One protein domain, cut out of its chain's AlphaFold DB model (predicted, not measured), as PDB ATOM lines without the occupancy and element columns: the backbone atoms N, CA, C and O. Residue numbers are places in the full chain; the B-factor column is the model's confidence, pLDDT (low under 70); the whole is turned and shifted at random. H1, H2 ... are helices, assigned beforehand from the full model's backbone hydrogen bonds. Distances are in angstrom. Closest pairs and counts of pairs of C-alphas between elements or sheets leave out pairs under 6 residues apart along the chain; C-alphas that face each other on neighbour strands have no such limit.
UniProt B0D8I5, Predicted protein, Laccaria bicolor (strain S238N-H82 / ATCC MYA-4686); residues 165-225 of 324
ATOM      1  N   LEU A 165      29.728 115.397  78.997       71.62
ATOM      2  CA  LEU A 165      30.799 115.983  78.216       71.62
ATOM      3  C   LEU A 165      30.735 117.495  78.424       71.62
ATOM      4  O   LEU A 165      29.908 118.179  77.821       71.62
ATOM      5  N   ASP A 166      31.581 117.988  79.323       88.38
ATOM      6  CA  ASP A 166      31.711 119.410  79.590       88.38
ATOM      7  C   ASP A 166      31.983 120.142  78.268       88.38
ATOM      8  O   ASP A 166      32.751 119.670  77.418       88.38
ATOM      9  N   ALA A 167      31.342 121.295  78.082       86.12
ATOM     10  CA  ALA A 167      31.543 122.146  76.921       86.12
ATOM     11  C   ALA A 167      33.032 122.463  76.706       86.12
ATOM     12  O   ALA A 167      33.466 122.598  75.558       86.12
ATOM     13  N   ASP A 168      33.826 122.533  77.775       77.19
ATOM     14  CA  ASP A 168      35.263 122.782  77.683       77.19
ATOM     15  C   ASP A 168      36.065 121.536  77.272       77.19
ATOM     16  O   ASP A 168      36.953 121.637  76.422       77.19
ATOM     17  N   ILE A 169      35.683 120.338  77.730       67.31
ATOM     18  CA  ILE A 169      36.267 119.071  77.252       67.31
ATOM     19  C   ILE A 169      35.929 118.854  75.770       67.31
ATOM     20  O   ILE A 169      36.800 118.493  74.975       67.31
ATOM     21  N   ALA A 170      34.694 119.150  75.357       73.31
ATOM     22  CA  ALA A 170      34.282 119.083  73.957       73.31
ATOM     23  C   ALA A 170      35.098 120.040  73.065       73.31
ATOM     24  O   ALA A 170      35.477 119.674  71.947       73.31
ATOM     25  N   LYS A 171      35.419 121.250  73.551       78.31
ATOM     26  CA  LYS A 171      36.307 122.193  72.848       78.31
ATOM     27  C   LYS A 171      37.733 121.660  72.738       78.31
ATOM     28  O   LYS A 171      38.306 121.784  71.659       78.31
ATOM     29  N   ILE A 172      38.283 121.051  73.793       73.25
ATOM     30  CA  ILE A 172      39.634 120.462  73.779       73.25
ATOM     31  C   ILE A 172      39.702 119.308  72.775       73.25
ATOM     32  O   ILE A 172      40.558 119.324  71.894       73.25
ATOM     33  N   ILE A 173      38.758 118.362  72.825       70.75
ATOM     34  CA  ILE A 173      38.700 117.236  71.876       70.75
ATOM     35  C   ILE A 173      38.579 117.751  70.439       70.75
ATOM     36  O   ILE A 173      39.260 117.262  69.540       70.75
ATOM     37  N   LYS A 174      37.751 118.774  70.208       77.94
ATOM     38  CA  LYS A 174      37.578 119.370  68.879       77.94
ATOM     39  C   LYS A 174      38.842 120.093  68.395       77.94
ATOM     40  O   LYS A 174      39.227 119.924  67.237       77.94
ATOM     41  N   ALA A 175      39.480 120.881  69.260       75.88
ATOM     42  CA  ALA A 175      40.703 121.618  68.952       75.88
ATOM     43  C   ALA A 175      41.863 120.658  68.654       75.88
ATOM     44  O   ALA A 175      42.414 120.689  67.552       75.88
ATOM     45  N   CYS A 176      42.158 119.742  69.577       80.44
ATOM     46  CA  CYS A 176      43.215 118.744  69.423       80.44
ATOM     47  C   CYS A 176      42.928 117.773  68.270       80.44
ATOM     48  O   CYS A 176      43.833 117.441  67.508       80.44
ATOM     49  N   GLY A 177      41.667 117.371  68.082       85.94
ATOM     50  CA  GLY A 177      41.263 116.475  67.000       85.94
ATOM     51  C   GLY A 177      41.521 117.073  65.619       85.94
ATOM     52  O   GLY A 177      42.021 116.384  64.735       85.94
ATOM     53  N   SER A 178      41.259 118.372  65.436       82.81
ATOM     54  CA  SER A 178      41.542 119.061  64.168       82.81
ATOM     55  C   SER A 178      43.036 119.149  63.844       82.81
ATOM     56  O   SER A 178      43.417 118.996  62.682       82.81
ATOM     57  N   GLN A 179      43.880 119.333  64.863       87.94
ATOM     58  CA  GLN A 179      45.331 119.378  64.704       87.94
ATOM     59  C   GLN A 179      45.885 117.992  64.367       87.94
ATOM     60  O   GLN A 179      46.575 117.842  63.358       87.94
ATOM     61  N   ALA A 180      45.520 116.977  65.155       78.56
ATOM     62  CA  ALA A 180      45.919 115.595  64.912       78.56
ATOM     63  C   ALA A 180      45.454 115.117  63.525       78.56
ATOM     64  O   ALA A 180      46.212 114.483  62.794       78.56
ATOM     65  N   TYR A 181      44.241 115.499  63.116       83.06
ATOM     66  CA  TYR A 181      43.724 115.220  61.780       83.06
ATOM     67  C   TYR A 181      44.531 115.917  60.677       83.06
ATOM     68  O   TYR A 181      44.855 115.292  59.666       83.06
ATOM     69  N   GLY A 182      44.872 117.195  60.857       89.75
ATOM     70  CA  GLY A 182      45.695 117.942  59.905       89.75
ATOM     71  C   GLY A 182      47.066 117.298  59.699       89.75
ATOM     72  O   GLY A 182      47.502 117.126  58.559       89.75
ATOM     73  N   GLU A 183      47.703 116.877  60.789       88.62
ATOM     74  CA  GLU A 183      49.007 116.217  60.763       88.62
ATOM     75  C   GLU A 183      48.937 114.815  60.140       88.62
ATOM     76  O   GLU A 183      49.714 114.504  59.233       88.62
ATOM     77  N   ALA A 184      47.970 113.991  60.554       80.06
ATOM     78  CA  ALA A 184      47.757 112.659  59.992       80.06
ATOM     79  C   ALA A 184      47.483 112.722  58.483       80.06
ATOM     80  O   ALA A 184      48.048 111.949  57.706       80.06
ATOM     81  N   LYS A 185      46.670 113.690  58.046       90.06
ATOM     82  CA  LYS A 185      46.396 113.929  56.628       90.06
ATOM     83  C   LYS A 185      47.662 114.331  55.864       90.06
ATOM     84  O   LYS A 185      47.896 113.795  54.785       90.06
ATOM     85  N   ALA A 186      48.480 115.238  56.402       86.62
ATOM     86  CA  ALA A 186      49.716 115.679  55.746       86.62
ATOM     87  C   ALA A 186      50.740 114.536  55.598       86.62
ATOM     88  O   ALA A 186      51.318 114.347  54.521       86.62
ATOM     89  N   LYS A 187      50.914 113.719  56.647       90.12
ATOM     90  CA  LYS A 187      51.795 112.540  56.611       90.12
ATOM     91  C   LYS A 187      51.284 111.476  55.637       90.12
ATOM     92  O   LYS A 187      52.061 110.951  54.843       90.12
ATOM     93  N   THR A 188      49.976 111.213  55.637       86.50
ATOM     94  CA  THR A 188      49.349 110.248  54.717       86.50
ATOM     95  C   THR A 188      49.466 110.702  53.265       86.50
ATOM     96  O   THR A 188      49.776 109.885  52.405       86.50
ATOM     97  N   GLN A 189      49.275 111.995  52.982       88.75
ATOM     98  CA  GLN A 189      49.443 112.537  51.632       88.75
ATOM     99  C   GLN A 189      50.860 112.288  51.115       88.75
ATOM    100  O   GLN A 189      51.024 111.755  50.025       88.75
ATOM    101  N   THR A 190      51.870 112.588  51.935       88.62
ATOM    102  CA  THR A 190      53.279 112.362  51.580       88.62
ATOM    103  C   THR A 190      53.542 110.885  51.275       88.62
ATOM    104  O   THR A 190      54.193 110.555  50.287       88.62
ATOM    105  N   LEU A 191      52.990 109.979  52.087       91.81
ATOM    106  CA  LEU A 191      53.128 108.540  51.877       91.81
ATOM    107  C   LEU A 191      52.467 108.081  50.567       91.81
ATOM    108  O   LEU A 191      53.053 107.292  49.830       91.81
ATOM    109  N   VAL A 192      51.265 108.577  50.262       88.88
ATOM    110  CA  VAL A 192      50.554 108.273  49.010       88.88
ATOM    111  C   VAL A 192      51.327 108.803  47.803       88.88
ATOM    112  O   VAL A 192      51.471 108.087  46.809       88.88
ATOM    113  N   ASP A 193      51.869 110.015  47.902       91.69
ATOM    114  CA  ASP A 193      52.662 110.625  46.840       91.69
ATOM    115  C   ASP A 193      53.917 109.792  46.547       91.69
ATOM    116  O   ASP A 193      54.173 109.485  45.386       91.69
ATOM    117  N   VAL A 194      54.628 109.315  47.575       92.50
ATOM    118  CA  VAL A 194      55.818 108.458  47.413       92.50
ATOM    119  C   VAL A 194      55.459 107.056  46.906       92.50
ATOM    120  O   VAL A 194      56.047 106.591  45.930       92.50
ATOM    121  N   LEU A 195      54.484 106.376  47.522       92.00
ATOM    122  CA  LEU A 195      54.147 104.979  47.199       92.00
ATOM    123  C   LEU A 195      53.578 104.813  45.790       92.00
ATOM    124  O   LEU A 195      53.849 103.816  45.116       92.00
ATOM    125  N   TYR A 196      52.767 105.771  45.349       92.62
ATOM    126  CA  TYR A 196      52.119 105.720  44.042       92.62
ATOM    127  C   TYR A 196      52.771 106.670  43.038       92.62
ATOM    128  O   TYR A 196      52.355 106.696  41.881       92.62
ATOM    129  N   GLY A 197      53.804 107.419  43.436       95.38
ATOM    130  CA  GLY A 197      54.534 108.403  42.631       95.38
ATOM    131  C   GLY A 197      53.649 109.537  42.098       95.38
ATOM    132  O   GLY A 197      53.776 109.898  40.923       95.38
ATOM    133  N   PHE A 198      52.680 110.007  42.881       95.75
ATOM    134  CA  PHE A 198      51.942 111.217  42.517       95.75
ATOM    135  C   PHE A 198      52.840 112.435  42.712       95.75
ATOM    136  O   PHE A 198      53.629 112.496  43.651       95.75
ATOM    137  N   ASN A 199      52.719 113.409  41.815       95.38
ATOM    138  CA  ASN A 199      53.467 114.653  41.937       95.38
ATOM    139  C   ASN A 199      52.667 115.644  42.781       95.38
ATOM    140  O   ASN A 199      51.492 115.898  42.495       95.38
ATOM    141  N   SER A 200      53.302 116.246  43.781       91.06
ATOM    142  CA  SER A 200      52.719 117.351  44.530       91.06
ATOM    143  C   SER A 200      52.832 118.633  43.694       91.06
ATOM    144  O   SER A 200      53.910 119.120  43.377       91.06
ATOM    145  N   GLY A 201      51.697 119.175  43.255       92.75
ATOM    146  CA  GLY A 201      51.681 120.407  42.470       92.75
ATOM    147  C   GLY A 201      50.273 120.840  42.089       92.75
ATOM    148  O   GLY A 201      49.386 120.017  41.880       92.75
ATOM    149  N   CYS A 202      50.064 122.154  42.002       91.75
ATOM    150  CA  CYS A 202      48.778 122.752  41.627       91.75
ATOM    151  C   CYS A 202      48.683 123.118  40.134       91.75
ATOM    152  O   CYS A 202      47.647 123.608  39.684       91.75
ATOM    153  N   GLY A 203      49.748 122.887  39.358       96.81
ATOM    154  CA  GLY A 203      49.782 123.172  37.926       96.81
ATOM    155  C   GLY A 203      48.822 122.280  37.135       96.81
ATOM    156  O   GLY A 203      48.673 121.094  37.425       96.81
ATOM    157  N   ARG A 204      48.192 122.830  36.086       96.56
ATOM    158  CA  ARG A 204      47.264 122.071  35.221       96.56
ATOM    159  C   ARG A 204      47.914 120.820  34.618       96.56
ATOM    160  O   ARG A 204      47.266 119.781  34.534       96.56
ATOM    161  N   SER A 205      49.191 120.907  34.242       95.94
ATOM    162  CA  SER A 205      49.978 119.781  33.723       95.94
ATOM    163  C   SER A 205      50.163 118.674  34.767       95.94
ATOM    164  O   SER A 205      49.970 117.501  34.455       95.94
ATOM    165  N   VAL A 206      50.468 119.041  36.016       95.94
ATOM    166  CA  VAL A 206      50.604 118.109  37.147       95.94
ATOM    167  C   VAL A 206      49.275 117.419  37.445       95.94
ATOM    168  O   VAL A 206      49.237 116.198  37.577       95.94
ATOM    169  N   ILE A 207      48.175 118.177  37.467       95.69
ATOM    170  CA  ILE A 207      46.827 117.635  37.691       95.69
ATOM    171  C   ILE A 207      46.464 116.613  36.605       95.69
ATOM    172  O   ILE A 207      46.009 115.520  36.939       95.69
ATOM    173  N   LYS A 208      46.712 116.923  35.324       97.31
ATOM    174  CA  LYS A 208      46.464 115.995  34.208       97.31
ATOM    175  C   LYS A 208      47.309 114.719  34.335       97.31
ATOM    176  O   LYS A 208      46.759 113.625  34.294       97.31
ATOM    177  N   LYS A 209      48.618 114.848  34.597       97.44
ATOM    178  CA  LYS A 209      49.524 113.699  34.805       97.44
ATOM    179  C   LYS A 209      49.074 112.809  35.970       97.44
ATOM    180  O   LYS A 209      49.093 111.585  35.846       97.44
ATOM    181  N   ASN A 210      48.665 113.409  37.089       96.56
ATOM    182  CA  ASN A 210      48.162 112.674  38.248       96.56
ATOM    183  C   ASN A 210      46.830 111.976  37.935       96.56
ATOM    184  O   ASN A 210      46.653 110.823  38.313       96.56
ATOM    185  N   HIS A 211      45.922 112.630  37.206       96.25
ATOM    186  CA  HIS A 211      44.673 112.016  36.757       96.25
ATOM    187  C   HIS A 211      44.934 110.783  35.878       96.25
ATOM    188  O   HIS A 211      44.439 109.699  36.179       96.25
ATOM    189  N   ASP A 212      45.786 110.910  34.860       96.25
ATOM    190  CA  ASP A 212      46.139 109.796  33.971       96.25
ATOM    191  C   ASP A 212      46.813 108.649  34.743       96.25
ATOM    192  O   ASP A 212      46.582 107.470  34.468       96.25
ATOM    193  N   LYS A 213      47.621 108.978  35.760       95.19
ATOM    194  CA  LYS A 213      48.224 107.981  36.650       95.19
ATOM    195  C   LYS A 213      47.176 107.243  37.479       95.19
ATOM    196  O   LYS A 213      47.264 106.022  37.599       95.19
ATOM    197  N   ALA A 214      46.192 107.957  38.020       92.94
ATOM    198  CA  ALA A 214      45.097 107.353  38.767       92.94
ATOM    199  C   ALA A 214      44.265 106.413  37.880       92.94
ATOM    200  O   ALA A 214      43.965 105.299  38.305       92.94
ATOM    201  N   GLU A 215      43.962 106.804  36.639       94.31
ATOM    202  CA  GLU A 215      43.256 105.943  35.680       94.31
ATOM    203  C   GLU A 215      44.062 104.685  35.333       94.31
ATOM    204  O   GLU A 215      43.535 103.574  35.408       94.31
ATOM    205  N   ARG A 216      45.368 104.806  35.063       94.06
ATOM    206  CA  ARG A 216      46.224 103.623  34.850       94.06
ATOM    207  C   ARG A 216      46.240 102.693  36.063       94.06
ATOM    208  O   ARG A 216      46.092 101.488  35.896       94.06
ATOM    209  N   LEU A 217      46.349 103.240  37.276       92.31
ATOM    210  CA  LEU A 217      46.339 102.449  38.513       92.31
ATOM    211  C   LEU A 217      45.015 101.700  38.724       92.31
ATOM    212  O   LEU A 217      45.041 100.571  39.223       92.31
ATOM    213  N   LYS A 218      43.877 102.283  38.318       91.06
ATOM    214  CA  LYS A 218      42.573 101.598  38.337       91.06
ATOM    215  C   LYS A 218      42.584 100.350  37.457       91.06
ATOM    216  O   LYS A 218      42.122  99.300  37.901       91.06
ATOM    217  N   HIS A 219      43.125 100.463  36.245       88.88
ATOM    218  CA  HIS A 219      43.136  99.374  35.269       88.88
ATOM    219  C   HIS A 219      44.210  98.313  35.548       88.88
ATOM    220  O   HIS A 219      43.933  97.127  35.411       88.88
ATOM    221  N   GLU A 220      45.413  98.719  35.958       88.75
ATOM    222  CA  GLU A 220      46.573  97.826  36.082       88.75
ATOM    223  C   GLU A 220      46.549  96.992  37.366       88.75
ATOM    224  O   GLU A 220      46.769  95.784  37.340       88.75
ATOM    225  N   LYS A 221      46.270  97.627  38.508       77.94
ATOM    226  CA  LYS A 221      46.336  96.963  39.820       77.94
ATOM    227  C   LYS A 221      44.987  96.462  40.309       77.94
ATOM    228  O   LYS A 221      44.895  95.978  41.433       77.94
ATOM    229  N   GLY A 222      43.942  96.604  39.493       71.88
ATOM    230  CA  GLY A 222      42.584  96.322  39.926       71.88
ATOM    231  C   GLY A 222      42.275  97.076  41.214       71.88
ATOM    232  O   GLY A 222      41.777  96.470  42.159       71.88
ATOM    233  N   PHE A 223      42.556  98.389  41.250       58.91
ATOM    234  CA  PHE A 223      42.047  99.317  42.275       58.91
ATOM    235  C   PHE A 223      40.517  99.465  42.137       58.91
ATOM    236  O   PHE A 223      39.942 100.547  42.075       58.91
ATOM    237  N   ILE A 224      39.836  98.331  42.036       49.25
ATOM    238  CA  ILE A 224      38.422  98.170  42.240       49.25
ATOM    239  C   ILE A 224      38.308  97.935  43.733       49.25
ATOM    240  O   ILE A 224      38.831  96.954  44.264       49.25
ATOM    241  N   TYR A 225      37.618  98.846  44.407       45.12
ATOM    242  CA  TYR A 225      37.034  98.593  45.712       45.12
ATOM    243  C   TYR A 225      36.135  97.363  45.596       45.12
ATOM    244  O   TYR A 225      34.933  97.478  45.370       45.12
TER     245      TYR A 225
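Overview. This is residues 165 to 225 of the 324 residues of the protein "Predicted protein" of Laccaria bicolor (strain S238N-H82 / ATCC MYA-4686) (UniProt B0D8I5). Two helices make roughly a T: the long helix H1 is the stem, and the shorter H2 is set crosswise at the stem's far end. Residues 165 to 188, of which 167 to 188 belong to H1, stick out free as an arm that makes most of the length. The printed part has 61 residues, with H1 then H2 and no named strand; its class is all helix. It is extended, with a radius of gyration of the C-alphas of 17.4 A and spans of 50 by 29 by 17 A.

Along the chain. H1, residues 167 to 196, begins with C-alpha 167 at (31.543, 122.146, 76.921) and is 42.1 A long. H2, residues 204 to 220, is 24.3 A long and ends with C-alpha 220 at (46.573, 97.826, 36.082).

Arrangement. H1 and H2 are near each other, with 5 pairs of C-alphas within 10 A but no pair within 8 A. A short link of 7 residues joins them. In both helices every O i to N i+4 pair is within hydrogen-bond range.

Size, cuts and confidence. The C-alphas of Asp 166 and Glu 220, the two farthest apart, are 50.8 A apart. The printed part has no cut. Residues 169 and 223 to 225 have pLDDT under 70.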